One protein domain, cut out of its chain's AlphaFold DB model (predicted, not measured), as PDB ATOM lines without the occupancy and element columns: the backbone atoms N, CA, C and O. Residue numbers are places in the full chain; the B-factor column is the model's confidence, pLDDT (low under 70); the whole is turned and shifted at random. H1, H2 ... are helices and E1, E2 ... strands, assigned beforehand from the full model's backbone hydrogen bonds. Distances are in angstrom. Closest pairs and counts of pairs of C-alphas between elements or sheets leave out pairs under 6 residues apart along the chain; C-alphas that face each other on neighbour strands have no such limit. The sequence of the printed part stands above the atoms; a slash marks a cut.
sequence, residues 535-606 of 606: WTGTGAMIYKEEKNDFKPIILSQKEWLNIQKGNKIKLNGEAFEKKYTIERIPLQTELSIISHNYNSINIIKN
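This is residues 535 to 606 of the 606 residues of an uncharacterized protein of Bacteroidetes bacterium HGW-Bacteroidetes-8 (UniProt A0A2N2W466). One strongly twisted sheet of four strands forms the body, its edge strands E2 and E3 crossing at a wide angle, with H1 over one face. The short helices H2 and H3 form a small head at one end of the long axis, and the long loop of residues 565 to 580 lies at the other. The printed part has 72 residues, with three named helices and four named strands that follow along the chain as E1 E2 H1 E3 H2 H3 E4; the sheet, in the order E2 E1 E4 E3, is mixed, and the class is mixed, helices and strands. It is compact, with a radius of gyration of the C-alphas of 12.8 A and spans of 39 by 27 by 18 A.

Find C-alpha 538 at (19.832, -13.060, 7.288); from there E1 runs 18.8 A to residue 544. E2, residues 549 to 555, spans 18.1 A, E3, residues 581 to 586, 16.4 A, and E4, residues 600 to 605, 16.0 A, ending at (15.660, 0.808, 1.179). H1 is residues 557 to 564, 10.5 A; H2 is 590 to 593 and H3 596 to 599.

Look first at inner strands E1 and E4, parallel at 46 degrees, with N 541 and O 602 2.9 A apart. E2 and E1 form an antiparallel hairpin, N 540 to O 553 2.9 A; E4 and E3 are antiparallel, N 583 to O 603 2.8 A. H1 is on the sheet, at a height of 7.5 A. E2, H1 and E3 make a split strand-helix-strand unit, with E1 and E4 between its strands and a right-handed crossover. H2 and H3 only just touch, only at the corner, with 3 pairs of C-alphas within 8 A, Ser 592 and Tyr 598 closest at 5.0 A. In H1 every O i to N i+4 pair is within hydrogen-bond range; H2 and H3 are too short for one.

The farthest C-alphas, Glu 577 and Ile 593, are 39.0 A apart. The printed part has no cut; the link H1 to E3 is long. Confidence is under 70 at residues 547, 572 to 578 and 588 to 589.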
ATOM      1  N   TRP A 535      21.868 -20.411   5.465       91.31
ATOM      2  CA  TRP A 535      22.010 -20.853   6.852       91.31
ATOM      3  C   TRP A 535      23.019 -20.028   7.670       91.31
ATOM      4  O   TRP A 535      23.022 -20.107   8.891       91.31
ATOM      5  N   THR A 536      23.860 -19.195   7.048       88.00
ATOM      6  CA  THR A 536      24.730 -18.231   7.762       88.00
ATOM      7  C   THR A 536      24.359 -16.772   7.498       88.00
ATOM      8  O   THR A 536      25.002 -15.862   8.022       88.00
ATOM      9  N   GLY A 537      23.325 -16.534   6.690       90.69
ATOM     10  CA  GLY A 537      22.848 -15.205   6.338       90.69
ATOM     11  C   GLY A 537      21.486 -14.873   6.938       90.69
ATOM     12  O   GLY A 537      20.763 -15.748   7.409       90.69
ATOM     13  N   THR A 538      21.135 -13.592   6.870       92.44
ATOM     14  CA  THR A 538      19.832 -13.060   7.288       92.44
ATOM     15  C   THR A 538      18.970 -12.789   6.061       92.44
ATOM     16  O   THR A 538      19.401 -12.091   5.132       92.44
ATOM     17  N   GLY A 539      17.745 -13.314   6.058       94.25
ATOM     18  CA  GLY A 539      16.770 -13.047   5.001       94.25
ATOM     19  C   GLY A 539      16.210 -11.627   5.086       94.25
ATOM     20  O   GLY A 539      15.723 -11.194   6.131       94.25
ATOM     21  N   ALA A 540      16.258 -10.895   3.976       93.56
ATOM     22  CA  ALA A 540      15.675  -9.564   3.849       93.56
ATOM     23  C   ALA A 540      15.121  -9.332   2.434       93.56
ATOM     24  O   ALA A 540      15.308 -10.136   1.523       93.56
ATOM     25  N   MET A 541      14.448  -8.208   2.225       91.12
ATOM     26  CA  MET A 541      13.976  -7.794   0.907       91.12
ATOM     27  C   MET A 541      14.562  -6.447   0.531       91.12
ATOM     28  O   MET A 541      14.462  -5.501   1.302       91.12
ATOM     29  N   ILE A 542      15.112  -6.331  -0.671       89.31
ATOM     30  CA  ILE A 542      15.500  -5.033  -1.226       89.31
ATOM     31  C   ILE A 542      14.279  -4.390  -1.869       89.31
ATOM     32  O   ILE A 542      13.629  -5.016  -2.707       89.31
ATOM     33  N   TYR A 543      14.013  -3.136  -1.516       86.38
ATOM     34  CA  TYR A 543      13.075  -2.269  -2.211       86.38
ATOM     35  C   TYR A 543      13.814  -1.406  -3.237       86.38
ATOM     36  O   TYR A 543      14.677  -0.600  -2.889       86.38
ATOM     37  N   LYS A 544      13.479  -1.585  -4.516       79.06
ATOM     38  CA  LYS A 544      13.987  -0.790  -5.638       79.06
ATOM     39  C   LYS A 544      12.944   0.275  -5.984       79.06
ATOM     40  O   LYS A 544      12.035  -0.003  -6.767       79.06
ATOM     41  N   GLU A 545      13.079   1.468  -5.396       72.44
ATOM     42  CA  GLU A 545      12.107   2.576  -5.501       72.44
ATOM     43  C   GLU A 545      11.744   2.928  -6.947       72.44
ATOM     44  O   GLU A 545      10.567   2.949  -7.291       72.44
ATOM     45  N   GLU A 546      12.742   3.086  -7.819       73.38
ATOM     46  CA  GLU A 546      12.551   3.443  -9.235       73.38
ATOM     47  C   GLU A 546      11.646   2.468 -10.000       73.38
ATOM     48  O   GLU A 546      10.950   2.851 -10.937       73.38
ATOM     49  N   LYS A 547      11.669   1.187  -9.619       68.50
ATOM     50  CA  LYS A 547      10.868   0.130 -10.251       68.50
ATOM     51  C   LYS A 547       9.619  -0.209  -9.448       68.50
ATOM     52  O   LYS A 547       8.843  -1.052  -9.897       68.50
ATOM     53  N   ASN A 548       9.457   0.409  -8.274       70.50
ATOM     54  CA  ASN A 548       8.523  -0.003  -7.236       70.50
ATOM     55  C   ASN A 548       8.537  -1.542  -7.130       70.50
ATOM     56  O   ASN A 548       7.535  -2.203  -7.375       70.50
ATOM     57  N   ASP A 549       9.706  -2.145  -6.912       76.12
ATOM     58  CA  ASP A 549       9.877  -3.603  -6.958       76.12
ATOM     59  C   ASP A 549      10.603  -4.098  -5.715       76.12
ATOM     60  O   ASP A 549      11.450  -3.411  -5.143       76.12
ATOM     61  N   PHE A 550      10.258  -5.306  -5.307       83.69
ATOM     62  CA  PHE A 550      10.767  -5.935  -4.113       83.69
ATOM     63  C   PHE A 550      11.442  -7.247  -4.481       83.69
ATOM     64  O   PHE A 550      10.894  -8.056  -5.234       83.69
ATOM     65  N   LYS A 551      12.654  -7.462  -3.970       87.31
ATOM     66  CA  LYS A 551      13.437  -8.643  -4.325       87.31
ATOM     67  C   LYS A 551      14.038  -9.324  -3.095       87.31
ATOM     68  O   LYS A 551      14.706  -8.645  -2.310       87.31
ATOM     69  N   PRO A 552      13.845 -10.648  -2.927       92.12
ATOM     70  CA  PRO A 552      14.444 -11.396  -1.827       92.12
ATOM     71  C   PRO A 552      15.966 -11.389  -1.910       92.12
ATOM     72  O   PRO A 552      16.523 -11.752  -2.948       92.12
ATOM     73  N   ILE A 553      16.631 -11.054  -0.807       93.38
ATOM     74  CA  ILE A 553      18.084 -11.102  -0.651       93.38
ATOM     75  C   ILE A 553      18.458 -11.850   0.633       93.38
ATOM     76  O   ILE A 553      17.748 -11.817   1.636       93.38
ATOM     77  N   ILE A 554      19.622 -12.488   0.605       93.94
ATOM     78  CA  ILE A 554      20.298 -13.007   1.792       93.94
ATOM     79  C   ILE A 554      21.514 -12.122   2.055       93.94
ATOM     80  O   ILE A 554      22.389 -11.988   1.187       93.94
ATOM     81  N   LEU A 555      21.553 -11.510   3.236       91.38
ATOM     82  CA  LEU A 555      22.645 -10.661   3.703       91.38
ATOM     83  C   LEU A 555      23.631 -11.476   4.543       91.38
ATOM     84  O   LEU A 555      23.228 -12.246   5.409       91.38
ATOM     85  N   SER A 556      24.927 -11.270   4.322       87.69
ATOM     86  CA  SER A 556      25.959 -11.705   5.264       87.69
ATOM     87  C   SER A 556      25.864 -10.893   6.551       87.69
ATOM     88  O   SER A 556      25.395  -9.750   6.538       87.69
ATOM     89  N   GLN A 557      26.423 -11.421   7.638       83.31
ATOM     90  CA  GLN A 557      26.500 -10.683   8.894       83.31
ATOM     91  C   GLN A 557      27.194  -9.326   8.743       83.31
ATOM     92  O   GLN A 557      26.749  -8.320   9.294       83.31
ATOM     93  N   LYS A 558      28.276  -9.276   7.957       82.94
ATOM     94  CA  LYS A 558      29.009  -8.033   7.705       82.94
ATOM     95  C   LYS A 558      28.125  -6.994   7.020       82.94
ATOM     96  O   LYS A 558      28.166  -5.828   7.401       82.94
ATOM     97  N   GLU A 559      27.344  -7.375   6.012       88.19
ATOM     98  CA  GLU A 559      26.424  -6.436   5.356       88.19
ATOM     99  C   GLU A 559      25.301  -6.021   6.301       88.19
ATOM    100  O   GLU A 559      25.040  -4.830   6.416       88.19
ATOM    101  N   TRP A 560      24.699  -6.972   7.019       87.06
ATOM    102  CA  TRP A 560      23.645  -6.702   7.997       87.06
ATOM    103  C   TRP A 560      24.076  -5.641   9.021       87.06
ATOM    104  O   TRP A 560      23.428  -4.601   9.146       87.06
ATOM    105  N   LEU A 561      25.231  -5.838   9.668       85.62
ATOM    106  CA  LEU A 561      25.786  -4.891  10.640       85.62
ATOM    107  C   LEU A 561      26.133  -3.534  10.016       85.62
ATOM    108  O   LEU A 561      25.939  -2.495  10.647       85.62
ATOM    109  N   ASN A 562      26.656  -3.516   8.787       86.88
ATOM    110  CA  ASN A 562      26.978  -2.260   8.109       86.88
ATOM    111  C   ASN A 562      25.720  -1.457   7.758       86.88
ATOM    112  O   ASN A 562      25.714  -0.246   7.969       86.88
ATOM    113  N   ILE A 563      24.654  -2.114   7.292       87.88
ATOM    114  CA  ILE A 563      23.374  -1.448   7.018       87.88
ATOM    115  C   ILE A 563      22.794  -0.884   8.320       87.88
ATOM    116  O   ILE A 563      22.375   0.270   8.347       87.88
ATOM    117  N   GLN A 564      22.834  -1.643   9.420       85.00
ATOM    118  CA  GLN A 564      22.368  -1.159  10.727       85.00
ATOM    119  C   GLN A 564      23.136   0.078  11.216       85.00
ATOM    120  O   GLN A 564      22.547   0.964  11.830       85.00
ATOM    121  N   LYS A 565      24.436   0.169  10.910       86.69
ATOM    122  CA  LYS A 565      25.276   1.341  11.215       86.69
ATOM    123  C   LYS A 565      25.079   2.507  10.234       86.69
ATOM    124  O   LYS A 565      25.671   3.564  10.426       86.69
ATOM    125  N   GLY A 566      24.268   2.336   9.187       82.62
ATOM    126  CA  GLY A 566      24.075   3.336   8.137       82.62
ATOM    127  C   GLY A 566      25.310   3.536   7.252       82.62
ATOM    128  O   GLY A 566      25.479   4.615   6.679       82.62
ATOM    129  N   ASN A 567      26.177   2.523   7.155       83.75
ATOM    130  CA  ASN A 567      27.368   2.559   6.314       83.75
ATOM    131  C   ASN A 567      26.997   2.358   4.841       83.75
ATOM    132  O   ASN A 567      26.063   1.625   4.507       83.75
ATOM    133  N   LYS A 568      27.782   2.968   3.950       82.00
ATOM    134  CA  LYS A 568      27.664   2.723   2.515       82.00
ATOM    135  C   LYS A 568      28.218   1.341   2.178       82.00
ATOM    136  O   LYS A 568      29.339   1.010   2.572       82.00
ATOM    137  N   ILE A 569      27.442   0.535   1.462       81.81
ATOM    138  CA  ILE A 569      27.849  -0.816   1.061       81.81
ATOM    139  C   ILE A 569      27.452  -1.111  -0.380       81.81
ATOM    140  O   ILE A 569      26.534  -0.512  -0.931       81.81
ATOM    141  N   LYS A 570      28.131  -2.090  -0.972       79.81
ATOM    142  CA  LYS A 570      27.809  -2.648  -2.284       79.81
ATOM    143  C   LYS A 570      26.944  -3.896  -2.127       79.81
ATOM    144  O   LYS A 570      27.428  -4.912  -1.638       79.81
ATOM    145  N   LEU A 571      25.699  -3.835  -2.595       79.31
ATOM    146  CA  LEU A 571      24.815  -4.997  -2.739       79.31
ATOM    147  C   LEU A 571      24.649  -5.325  -4.231       79.31
ATOM    148  O   LEU A 571      24.477  -4.433  -5.052       79.31
ATOM    149  N   ASN A 572      24.735  -6.606  -4.596       68.25
ATOM    150  CA  ASN A 572      24.413  -7.139  -5.936       68.25
ATOM    151  C   ASN A 572      25.121  -6.470  -7.123       68.25
ATOM    152  O   ASN A 572      24.580  -6.397  -8.222       68.25
ATOM    153  N   GLY A 573      26.345  -5.986  -6.919       62.94
ATOM    154  CA  GLY A 573      27.092  -5.309  -7.977       62.94
ATOM    155  C   GLY A 573      26.833  -3.802  -8.079       62.94
ATOM    156  O   GLY A 573      27.563  -3.154  -8.825       62.94
ATOM    157  N   GLU A 574      25.903  -3.236  -7.299       63.34
ATOM    158  CA  GLU A 574      25.675  -1.784  -7.206       63.34
ATOM    159  C   GLU A 574      26.894  -1.050  -6.600       63.34
ATOM    160  O   GLU A 574      27.770  -1.660  -5.987       63.34
ATOM    161  N   ALA A 575      27.016   0.262  -6.817       57.53
ATOM    162  CA  ALA A 575      28.165   1.035  -6.337       57.53
ATOM    163  C   ALA A 575      28.229   1.092  -4.798       57.53
ATOM    164  O   ALA A 575      27.203   1.077  -4.121       57.53
ATOM    165  N   PHE A 576      29.442   1.233  -4.248       57.44
ATOM    166  CA  PHE A 576      29.731   1.323  -2.805       57.44
ATOM    167  C   PHE A 576      29.243   2.628  -2.143       57.44
ATOM    168  O   PHE A 576      29.740   3.021  -1.093       57.44
ATOM    169  N   GLU A 577      28.291   3.328  -2.756       61.69
ATOM    170  CA  GLU A 577      27.919   4.698  -2.399       61.69
ATOM    171  C   GLU A 577      26.518   4.824  -1.802       61.69
ATOM    172  O   GLU A 577      26.182   5.867  -1.236       61.69
ATOM    173  N   LYS A 578      25.731   3.752  -1.898       67.69
ATOM    174  CA  LYS A 578      24.343   3.683  -1.457       67.69
ATOM    175  C   LYS A 578      24.247   3.475   0.050       67.69
ATOM    176  O   LYS A 578      24.908   2.593   0.606       67.69
ATOM    177  N   LYS A 579      23.443   4.309   0.712       79.00
ATOM    178  CA  LYS A 579      23.199   4.235   2.155       79.00
ATOM    179  C   LYS A 579      21.856   3.565   2.371       79.00
ATOM    180  O   LYS A 579      20.823   4.199   2.243       79.00
ATOM    181  N   TYR A 580      21.885   2.298   2.750       83.19
ATOM    182  CA  TYR A 580      20.648   1.576   2.978       83.19
ATOM    183  C   TYR A 580      20.082   1.813   4.384       83.19
ATOM    184  O   TYR A 580      20.826   1.949   5.357       83.19
ATOM    185  N   THR A 581      18.758   1.804   4.496       84.38
ATOM    186  CA  THR A 581      18.000   1.805   5.752       84.38
ATOM    187  C   THR A 581      17.178   0.523   5.869       84.38
ATOM    188  O   THR A 581      16.816  -0.082   4.858       84.38
ATOM    189  N   ILE A 582      16.901   0.088   7.103       88.56
ATOM    190  CA  ILE A 582      16.076  -1.095   7.378       88.56
ATOM    191  C   ILE A 582      14.744  -0.642   7.953       88.56
ATOM    192  O   ILE A 582      14.689   0.000   8.999       88.56
ATOM    193  N   GLU A 583      13.666  -1.044   7.297       88.69
ATOM    194  CA  GLU A 583      12.314  -0.957   7.825       88.69
ATOM    195  C   GLU A 583      11.832  -2.366   8.162       88.69
ATOM    196  O   GLU A 583      11.753  -3.232   7.287       88.69
ATOM    197  N   ARG A 584      11.515  -2.608   9.434       87.69
ATOM    198  CA  ARG A 584      10.967  -3.888   9.883       87.69
ATOM    199  C   ARG A 584       9.451  -3.850   9.787       87.69
ATOM    200  O   ARG A 584       8.804  -3.040  10.443       87.69
ATOM    201  N   ILE A 585       8.899  -4.749   8.990       82.00
ATOM    202  CA  ILE A 585       7.474  -4.802   8.694       82.00
ATOM    203  C   ILE A 585       6.848  -6.013   9.382       82.00
ATOM    204  O   ILE A 585       7.289  -7.130   9.111       82.00
ATOM    205  N   PRO A 586       5.842  -5.830  10.255       76.69
ATOM    206  CA  PRO A 586       5.079  -6.932  10.829       76.69
ATOM    207  C   PRO A 586       4.316  -7.710   9.757       76.69
ATOM    208  O   PRO A 586       3.830  -7.133   8.782       76.69
ATOM    209  N   LEU A 587       4.186  -9.017   9.962       73.38
ATOM    210  CA  LEU A 587       3.500  -9.925   9.052       73.38
ATOM    211  C   LEU A 587       2.559 -10.848   9.815       73.38
ATOM    212  O   LEU A 587       2.791 -11.187  10.973       73.38
ATOM    213  N   GLN A 588       1.511 -11.291   9.128       64.81
ATOM    214  CA  GLN A 588       0.625 -12.346   9.600       64.81
ATOM    215  C   GLN A 588       0.747 -13.515   8.632       64.81
ATOM    216  O   GLN A 588       0.145 -13.506   7.562       64.81
ATOM    217  N   THR A 589       1.596 -14.477   8.986       69.94
ATOM    218  CA  THR A 589       1.862 -15.672   8.180       69.94
ATOM    219  C   THR A 589       1.662 -16.918   9.033       69.94
ATOM    220  O   THR A 589       1.937 -16.904  10.235       69.94
ATOM    221  N   GLU A 590       1.228 -18.012   8.412       72.06
ATOM    222  CA  GLU A 590       1.119 -19.319   9.079       72.06
ATOM    223  C   GLU A 590       2.504 -19.890   9.441       72.06
ATOM    224  O   GLU A 590       2.631 -20.677  10.375       72.06
ATOM    225  N   LEU A 591       3.572 -19.400   8.792       84.69
ATOM    226  CA  LEU A 591       4.956 -19.763   9.109       84.69
ATOM    227  C   LEU A 591       5.380 -19.337  10.521       84.69
ATOM    228  O   LEU A 591       6.317 -19.913  11.070       84.69
ATOM    229  N   SER A 592       4.679 -18.384  11.145       84.31
ATOM    230  CA  SER A 592       4.914 -17.983  12.543       84.31
ATOM    231  C   SER A 592       4.835 -19.144  13.544       84.31
ATOM    232  O   SER A 592       5.478 -19.085  14.591       84.31
ATOM    233  N   ILE A 593       4.109 -20.217  13.202       82.50
ATOM    234  CA  ILE A 593       4.020 -21.451  13.993       82.50
ATOM    235  C   ILE A 593       5.376 -22.177  14.040       82.50
ATOM    236  O   ILE A 593       5.724 -22.764  15.062       82.50
ATOM    237  N   ILE A 594       6.171 -22.090  12.967       90.31
ATOM    238  CA  ILE A 594       7.498 -22.714  12.875       90.31
ATOM    239  C   ILE A 594       8.532 -21.873  13.620       90.31
ATOM    240  O   ILE A 594       9.328 -22.395  14.400       90.31
ATOM    241  N   SER A 595       8.547 -20.557  13.399       91.19
ATOM    242  CA  SER A 595       9.481 -19.651  14.072       91.19
ATOM    243  C   SER A 595       8.909 -18.246  14.229       91.19
ATOM    244  O   SER A 595       8.339 -17.675  13.298       91.19
ATOM    245  N   HIS A 596       9.177 -17.622  15.382       89.00
ATOM    246  CA  HIS A 596       8.847 -16.213  15.611       89.00
ATOM    247  C   HIS A 596       9.562 -15.269  14.627       89.00
ATOM    248  O   HIS A 596       9.168 -14.109  14.481       89.00
ATOM    249  N   ASN A 597      10.620 -15.741  13.953       92.19
ATOM    250  CA  ASN A 597      11.358 -14.984  12.942       92.19
ATOM    251  C   ASN A 597      10.481 -14.608  11.734       92.19
ATOM    252  O   ASN A 597      10.801 -13.654  11.028       92.19
ATOM    253  N   TYR A 598       9.340 -15.281  11.543       91.12
ATOM    254  CA  TYR A 598       8.380 -15.006  10.468       91.12
ATOM    255  C   TYR A 598       7.289 -13.986  10.825       91.12
ATOM    256  O   TYR A 598       6.497 -13.610   9.959       91.12
ATOM    257  N   ASN A 599       7.271 -13.475  12.062       85.19
ATOM    258  CA  ASN A 599       6.319 -12.438  12.500       85.19
ATOM    259  C   ASN A 599       6.592 -11.063  11.876       85.19
ATOM    260  O   ASN A 599       5.815 -10.123  12.032       85.19
ATOM    261  N   SER A 600       7.731 -10.914  11.206       87.88
ATOM    262  CA  SER A 600       8.126  -9.676  10.550       87.88
ATOM    263  C   SER A 600       9.152  -9.945   9.464       87.88
ATOM    264  O   SER A 600       9.843 -10.959   9.522       87.88
ATOM    265  N   ILE A 601       9.334  -8.998   8.556       90.44
ATOM    266  CA  ILE A 601      10.394  -9.024   7.553       90.44
ATOM    267  C   ILE A 601      11.172  -7.714   7.535       90.44
ATOM    268  O   ILE A 601      10.624  -6.644   7.798       90.44
ATOM    269  N   ASN A 602      12.456  -7.797   7.209       92.19
ATOM    270  CA  ASN A 602      13.313  -6.631   7.048       92.19
ATOM    271  C   ASN A 602      13.294  -6.167   5.590       92.19
ATOM    272  O   ASN A 602      13.661  -6.925   4.689       92.19
ATOM    273  N   ILE A 603      12.903  -4.916   5.367       89.75
ATOM    274  CA  ILE A 603      12.960  -4.248   4.069       89.75
ATOM    275  C   ILE A 603      14.146  -3.295   4.048       89.75
ATOM    276  O   ILE A 603      14.225  -2.375   4.854       89.75
ATOM    277  N   ILE A 604      15.033  -3.492   3.086       89.38
ATOM    278  CA  ILE A 604      16.184  -2.648   2.810       89.38
ATOM    279  C   ILE A 604      15.764  -1.599   1.778       89.38
ATOM    280  O   ILE A 604      15.358  -1.963   0.672       89.38
ATOM    281  N   LYS A 605      15.871  -0.313   2.114       84.19
ATOM    282  CA  LYS A 605      15.660   0.808   1.179       84.19
ATOM    283  C   LYS A 605      16.958   1.565   0.970       84.19
ATOM    284  O   LYS A 605      17.701   1.707   1.934       84.19
ATOM    285  N   ASN A 606      17.233   2.003  -0.254       76.31
ATOM    286  CA  ASN A 606      18.352   2.907  -0.545       76.31
ATOM    287  C   ASN A 606      17.980   4.361  -0.251       76.31
ATOM    288  O   ASN A 606      16.774   4.655  -0.361       76.31
TER     289      ASN A 606